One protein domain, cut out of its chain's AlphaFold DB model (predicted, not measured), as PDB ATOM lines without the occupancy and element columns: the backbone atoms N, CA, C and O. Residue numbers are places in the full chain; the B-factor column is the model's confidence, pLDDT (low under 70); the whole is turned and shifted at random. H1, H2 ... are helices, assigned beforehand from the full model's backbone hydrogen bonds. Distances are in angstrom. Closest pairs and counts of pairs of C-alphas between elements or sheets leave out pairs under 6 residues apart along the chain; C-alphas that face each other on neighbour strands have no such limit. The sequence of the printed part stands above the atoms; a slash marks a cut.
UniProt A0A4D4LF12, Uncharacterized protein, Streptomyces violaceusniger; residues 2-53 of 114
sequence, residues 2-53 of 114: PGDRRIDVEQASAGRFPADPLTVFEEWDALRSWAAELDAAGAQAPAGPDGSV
ATOM      1  N   PRO A   2      35.621   9.831  10.916       43.38
ATOM      2  CA  PRO A   2      35.447   8.978  12.093       43.38
ATOM      3  C   PRO A   2      33.938   8.728  12.269       43.38
ATOM      4  O   PRO A   2      33.194   9.683  12.463       43.38
ATOM      5  N   GLY A   3      33.477   7.485  12.088       58.00
ATOM      6  CA  GLY A   3      32.047   7.121  12.108       58.00
ATOM      7  C   GLY A   3      31.581   6.191  10.979       58.00
ATOM      8  O   GLY A   3      30.529   5.572  11.099       58.00
ATOM      9  N   ASP A   4      32.377   6.012   9.920       73.94
ATOM     10  CA  ASP A   4      31.983   5.203   8.749       73.94
ATOM     11  C   ASP A   4      32.311   3.708   8.887       73.94
ATOM     12  O   ASP A   4      32.254   2.963   7.908       73.94
ATOM     13  N   ARG A   5      32.711   3.253  10.082       84.75
ATOM     14  CA  ARG A   5      33.045   1.848  10.329       84.75
ATOM     15  C   ARG A   5      32.399   1.332  11.604       84.75
ATOM     16  O   ARG A   5      32.356   2.039  12.608       84.75
ATOM     17  N   ARG A   6      31.937   0.086  11.554       88.44
ATOM     18  CA  ARG A   6      31.272  -0.634  12.639       88.44
ATOM     19  C   ARG A   6      31.949  -1.967  12.876       88.44
ATOM     20  O   ARG A   6      32.506  -2.563  11.956       88.44
ATOM     21  N   ILE A   7      31.878  -2.415  14.118       91.12
ATOM     22  CA  ILE A   7      32.307  -3.743  14.526       91.12
ATOM     23  C   ILE A   7      31.075  -4.456  15.065       91.12
ATOM     24  O   ILE A   7      30.326  -3.886  15.858       91.12
ATOM     25  N   ASP A   8      30.871  -5.684  14.606       90.94
ATOM     26  CA  ASP A   8      29.881  -6.581  15.181       90.94
ATOM     27  C   ASP A   8      30.405  -7.088  16.530       90.94
ATOM     28  O   ASP A   8      31.433  -7.765  16.598       90.94
ATOM     29  N   VAL A   9      29.722  -6.701  17.606       92.81
ATOM     30  CA  VAL A   9      30.133  -6.995  18.983       92.81
ATOM     31  C   VAL A   9      30.045  -8.491  19.289       92.81
ATOM     32  O   VAL A   9      30.939  -9.021  19.949       92.81
ATOM     33  N   GLU A  10      29.028  -9.188  18.787       94.06
ATOM     34  CA  GLU A  10      28.863 -10.624  19.019       94.06
ATOM     35  C   GLU A  10      29.982 -11.402  18.326       94.06
ATOM     36  O   GLU A  10      30.663 -12.213  18.957       94.06
ATOM     37  N   GLN A  11      30.248 -11.088  17.057       92.25
ATOM     38  CA  GLN A  11      31.296 -11.756  16.288       92.25
ATOM     39  C   GLN A  11      32.695 -11.450  16.834       92.25
ATOM     40  O   GLN A  11      33.487 -12.368  17.050       92.25
ATOM     41  N   ALA A  12      33.008 -10.178  17.102       93.12
ATOM     42  CA  ALA A  12      34.330  -9.776  17.585       93.12
ATOM     43  C   ALA A  12      34.631 -10.295  19.000       93.12
ATOM     44  O   ALA A  12      35.792 -10.498  19.354       93.12
ATOM     45  N   SER A  13      33.596 -10.517  19.811       93.19
ATOM     46  CA  SER A  13      33.727 -11.072  21.160       93.19
ATOM     47  C   SER A  13      33.609 -12.600  21.210       93.19
ATOM     48  O   SER A  13      33.614 -13.170  22.302       93.19
ATOM     49  N   ALA A  14      33.501 -13.264  20.052       94.00
ATOM     50  CA  ALA A  14      33.260 -14.702  19.932       94.00
ATOM     51  C   ALA A  14      32.051 -15.186  20.762       94.00
ATOM     52  O   ALA A  14      32.098 -16.237  21.402       94.00
ATOM     53  N   GLY A  15      30.971 -14.399  20.771       94.44
ATOM     54  CA  GLY A  15      29.723 -14.702  21.474       94.44
ATOM     55  C   GLY A  15      29.725 -14.385  22.971       94.44
ATOM     56  O   GLY A  15      28.747 -14.697  23.647       94.44
ATOM     57  N   ARG A  16      30.782 -13.762  23.512       94.75
ATOM     58  CA  ARG A  16      30.799 -13.307  24.914       94.75
ATOM     59  C   ARG A  16      29.719 -12.256  25.183       94.75
ATOM     60  O   ARG A  16      29.106 -12.285  26.243       94.75
ATOM     61  N   PHE A  17      29.506 -11.340  24.242       95.38
ATOM     62  CA  PHE A  17      28.460 -10.323  24.314       95.38
ATOM     63  C   PHE A  17      27.387 -10.626  23.258       95.38
ATOM     64  O   PHE A  17      27.717 -10.633  22.072       95.38
ATOM     65  N   PRO A  18      26.126 -10.884  23.649       93.19
ATOM     66  CA  PRO A  18      25.054 -11.178  22.699       93.19
ATOM     67  C   PRO A  18      24.741 -10.003  21.769       93.19
ATOM     68  O   PRO A  18      24.956  -8.843  22.119       93.19
ATOM     69  N   ALA A  19      24.130 -10.293  20.617       91.56
ATOM     70  CA  ALA A  19      23.652  -9.260  19.693       91.56
ATOM     71  C   ALA A  19      22.515  -8.379  20.264       91.56
ATOM     72  O   ALA A  19      22.228  -7.315  19.712       91.56
ATOM     73  N   ASP A  20      21.859  -8.799  21.354       90.19
ATOM     74  CA  ASP A  20      20.864  -7.982  22.050       90.19
ATOM     75  C   ASP A  20      21.537  -6.870  22.887       90.19
ATOM     76  O   ASP A  20      22.179  -7.170  23.901       90.19
ATOM     77  N   PRO A  21      21.355  -5.579  22.537       88.50
ATOM     78  CA  PRO A  21      21.997  -4.470  23.238       88.50
ATOM     79  C   PRO A  21      21.564  -4.347  24.703       88.50
ATOM     80  O   PRO A  21      22.334  -3.851  25.524       88.50
ATOM     81  N   LEU A  22      20.355  -4.796  25.061       89.81
ATOM     82  CA  LEU A  22      19.877  -4.691  26.440       89.81
ATOM     83  C   LEU A  22      20.623  -5.628  27.379       89.81
ATOM     84  O   LEU A  22      20.992  -5.206  28.473       89.81
ATOM     85  N   THR A  23      20.895  -6.854  26.931       90.25
ATOM     86  CA  THR A  23      21.712  -7.812  27.681       90.25
ATOM     87  C   THR A  23      23.124  -7.264  27.903       90.25
ATOM     88  O   THR A  23      23.678  -7.358  28.994       90.25
ATOM     89  N   VAL A  24      23.689  -6.592  26.897       91.69
ATOM     90  CA  VAL A  24      25.014  -5.964  26.996       91.69
ATOM     91  C   VAL A  24      25.057  -4.829  28.030       91.69
ATOM     92  O   VAL A  24      26.074  -4.652  28.706       91.69
ATOM     93  N   PHE A  25      23.967  -4.074  28.213       90.69
ATOM     94  CA  PHE A  25      23.901  -3.034  29.249       90.69
ATOM     95  C   PHE A  25      23.938  -3.590  30.678       90.69
ATOM     96  O   PHE A  25      24.329  -2.862  31.590       90.69
ATOM     97  N   GLU A  26      23.578  -4.859  30.890       91.38
ATOM     98  CA  GLU A  26      23.673  -5.508  32.206       91.38
ATOM     99  C   GLU A  26      25.133  -5.776  32.613       91.38
ATOM    100  O   GLU A  26      25.450  -5.779  33.801       91.38
ATOM    101  N   GLU A  27      26.039  -5.900  31.638       93.38
ATOM    102  CA  GLU A  27      27.474  -6.153  31.829       93.38
ATOM    103  C   GLU A  27      28.351  -4.991  31.327       93.38
ATOM    104  O   GLU A  27      29.441  -5.181  30.779       93.38
ATOM    105  N   TRP A  28      27.882  -3.755  31.512       94.44
ATOM    106  CA  TRP A  28      28.482  -2.566  30.900       94.44
ATOM    107  C   TRP A  28      29.989  -2.401  31.157       94.44
ATOM    108  O   TRP A  28      30.750  -2.076  30.243       94.44
ATOM    109  N   ASP A  29      30.453  -2.647  32.382       97.12
ATOM    110  CA  ASP A  29      31.874  -2.513  32.714       97.12
ATOM    111  C   ASP A  29      32.746  -3.566  32.022       97.12
ATOM    112  O   ASP A  29      33.859  -3.259  31.581       97.12
ATOM    113  N   ALA A  30      32.230  -4.787  31.863       95.38
ATOM    114  CA  ALA A  30      32.918  -5.852  31.145       95.38
ATOM    115  C   ALA A  30      33.012  -5.532  29.649       95.38
ATOM    116  O   ALA A  30      34.084  -5.695  29.061       95.38
ATOM    117  N   LEU A  31      31.926  -5.020  29.056       95.38
ATOM    118  CA  LEU A  31      31.916  -4.571  27.665       95.38
ATOM    119  C   LEU A  31      32.936  -3.455  27.437       95.38
ATOM    120  O   LEU A  31      33.736  -3.546  26.511       95.38
ATOM    121  N   ARG A  32      32.931  -2.409  28.276       95.75
ATOM    122  CA  ARG A  32      33.867  -1.283  28.129       95.75
ATOM    123  C   ARG A  32      35.320  -1.720  28.244       95.75
ATOM    124  O   ARG A  32      36.149  -1.245  27.475       95.75
ATOM    125  N   SER A  33      35.618  -2.607  29.193       96.62
ATOM    126  CA  SER A  33      36.976  -3.118  29.396       96.62
ATOM    127  C   SER A  33      37.451  -3.910  28.178       96.62
ATOM    128  O   SER A  33      38.531  -3.649  27.665       96.62
ATOM    129  N   TRP A  34      36.610  -4.805  27.649       95.19
ATOM    130  CA  TRP A  34      36.908  -5.548  26.422       95.19
ATOM    131  C   TRP A  34      37.050  -4.632  25.197       95.19
ATOM    132  O   TRP A  34      37.992  -4.773  24.421       95.19
ATOM    133  N   ALA A  35      36.151  -3.661  25.034       93.56
ATOM    134  CA  ALA A  35      36.179  -2.736  23.906       93.56
ATOM    135  C   ALA A  35      37.442  -1.857  23.894       93.56
ATOM    136  O   ALA A  35      37.899  -1.468  22.822       93.56
ATOM    137  N   ALA A  36      38.021  -1.559  25.062       94.38
ATOM    138  CA  ALA A  36      39.268  -0.800  25.173       94.38
ATOM    139  C   ALA A  36      40.498  -1.563  24.644       94.38
ATOM    140  O   ALA A  36      41.494  -0.936  24.290       94.38
ATOM    141  N   GLU A  37      40.429  -2.894  24.576       91.75
ATOM    142  CA  GLU A  37      41.501  -3.767  24.079       91.75
ATOM    143  C   GLU A  37      41.346  -4.102  22.586       91.75
ATOM    144  O   GLU A  37      42.210  -4.748  21.992       91.75
ATOM    145  N   LEU A  38      40.239  -3.684  21.970       88.81
ATOM    146  CA  LEU A  38      39.861  -4.097  20.629       88.81
ATOM    147  C   LEU A  38      40.667  -3.352  19.557       88.81
ATOM    148  O   LEU A  38      40.583  -2.128  19.430       88.81
ATOM    149  N   ASP A  39      41.389  -4.097  18.720       83.00
ATOM    150  CA  ASP A  39      41.917  -3.552  17.472       83.00
ATOM    151  C   ASP A  39      40.778  -3.438  16.451       83.00
ATOM    152  O   ASP A  39      40.065  -4.397  16.164       83.00
ATOM    153  N   ALA A  40      40.604  -2.254  15.866       76.50
ATOM    154  CA  ALA A  40      39.573  -1.995  14.867       76.50
ATOM    155  C   ALA A  40      39.947  -2.522  13.464       76.50
ATOM    156  O   ALA A  40      39.369  -2.091  12.450       76.50
ATOM    157  N   ALA A  41      40.930  -3.418  13.377       77.25
ATOM    158  CA  ALA A  41      41.203  -4.226  12.201       77.25
ATOM    159  C   ALA A  41      39.960  -5.066  11.854       77.25
ATOM    160  O   ALA A  41      39.442  -5.818  12.670       77.25
ATOM    161  N   GLY A  42      39.436  -4.901  10.639       73.19
ATOM    162  CA  GLY A  42      38.221  -5.594  10.193       73.19
ATOM    163  C   GLY A  42      36.904  -4.848  10.425       73.19
ATOM    164  O   GLY A  42      35.865  -5.365  10.027       73.19
ATOM    165  N   ALA A  43      36.913  -3.629  10.983       85.19
ATOM    166  CA  ALA A  43      35.692  -2.825  11.052       85.19
ATOM    167  C   ALA A  43      35.154  -2.527   9.638       85.19
ATOM    168  O   ALA A  43      35.894  -2.090   8.749       85.19
ATOM    169  N   GLN A  44      33.861  -2.766   9.448       86.44
ATOM    170  CA  GLN A  44      33.184  -2.766   8.154       86.44
ATOM    171  C   GLN A  44      32.344  -1.506   7.976       86.44
ATOM    172  O   GLN A  44      31.962  -0.864   8.952       86.44
ATOM    173  N   ALA A  45      32.019  -1.160   6.731       83.19
ATOM    174  CA  ALA A  45      31.024  -0.124   6.484       83.19
ATOM    175  C   ALA A  45      29.665  -0.537   7.097       83.19
ATOM    176  O   ALA A  45      29.327  -1.722   7.064       83.19
ATOM    177  N   PRO A  46      28.878   0.408   7.643       80.56
ATOM    178  CA  PRO A  46      27.526   0.133   8.113       80.56
ATOM    179  C   PRO A  46      26.685  -0.539   7.025       80.56
ATOM    180  O   PRO A  46      26.659  -0.075   5.884       80.56
ATOM    181  N   ALA A  47      25.958  -1.592   7.390       80.31
ATOM    182  CA  ALA A  47      24.971  -2.223   6.527       80.31
ATOM    183  C   ALA A  47      23.568  -1.992   7.101       80.31
ATOM    184  O   ALA A  47      23.313  -2.289   8.265       80.31
ATOM    185  N   GLY A  48      22.655  -1.486   6.270       82.88
ATOM    186  CA  GLY A  48      21.265  -1.250   6.660       82.88
ATOM    187  C   GLY A  48      21.035   0.019   7.499       82.88
ATOM    188  O   GLY A  48      21.967   0.782   7.760       82.88
ATOM    189  N   PRO A  49      19.767   0.298   7.849       83.06
ATOM    190  CA  PRO A  49      19.404   1.440   8.678       83.06
ATOM    191  C   PRO A  49      19.774   1.215  10.148       83.06
ATOM    192  O   PRO A  49      19.794   0.086  10.636       83.06
ATOM    193  N   ASP A  50      19.990   2.312  10.866       86.25
ATOM    194  CA  ASP A  50      20.196   2.284  12.309       86.25
ATOM    195  C   ASP A  50      18.920   1.928  13.062       86.25
ATOM    196  O   ASP A  50      17.866   2.501  12.807       86.25
ATOM    197  N   GLY A  51      19.031   0.998  14.011       87.69
ATOM    198  CA  GLY A  51      17.991   0.710  14.994       87.69
ATOM    199  C   GLY A  51      18.013   1.685  16.178       87.69
ATOM    200  O   GLY A  51      18.918   2.508  16.314       87.69
ATOM    201  N   SER A  52      17.035   1.567  17.080       89.50
ATOM    202  CA  SER A  52      17.155   2.186  18.407       89.50
ATOM    203  C   SER A  52      18.260   1.481  19.196       89.50
ATOM    204  O   SER A  52      18.258   0.256  19.297       89.50
ATOM    205  N   VAL A  53      19.167   2.251  19.801       89.75
ATOM    206  CA  VAL A  53      20.232   1.724  20.678       89.75
ATOM    207  C   VAL A  53      19.692   1.129  21.983       89.75
ATOM    208  O   VAL A  53      20.375   0.360  22.645       89.75
TER     209      VAL A  53
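AT A GLANCE: This is residues 2 to 53 of the 114 residues of an uncharacterized protein of Streptomyces violaceusniger (UniProt A0A4D4LF12). With little regular structure, the printed part is mostly chain outside its three short helices, none touching another: H2 and H3 make a corner at one side, and the long stretch of residues 37 to 53, with no named element, runs from the end of H3 to form the opposite side. The 52 residues hold H1, H2 and H3 in that order, 19 residues in named elements, with no named strand: all helix. It is compact, with a radius of gyration of the C-alphas of 11.3 A, and rounded, spanning 26 by 25 by 19 A.

IN THESE COORDINATES: H1 is residues 9 to 12, beginning at C-alpha 9 (30.133, -6.995, 18.983). H2 is residues 21 to 26. H3, residues 28 to 36, is 12.3 A long and ends at C-alpha 36 (39.268, -0.800, 25.173).

HOW THE PARTS SIT: H1 is apart from H2 and H3. H2 and H3 are close but not clearly touching; their closest C-alphas, of Val 24 and Leu 31, are 7.1 A apart. Their lines are only just about perpendicular, at 70.2 degrees. Every O i to N i+4 pair is within hydrogen-bond range in H3, and 1 of 2 in H2; H1 is too short for one.

THE WHOLE: The C-alphas farthest apart, of Asp 29 and Gly 48, are 28.2 A apart. The printed part has no cut. The link H2 to H3 is tight. Residues 2 to 3 are under pLDDT 70.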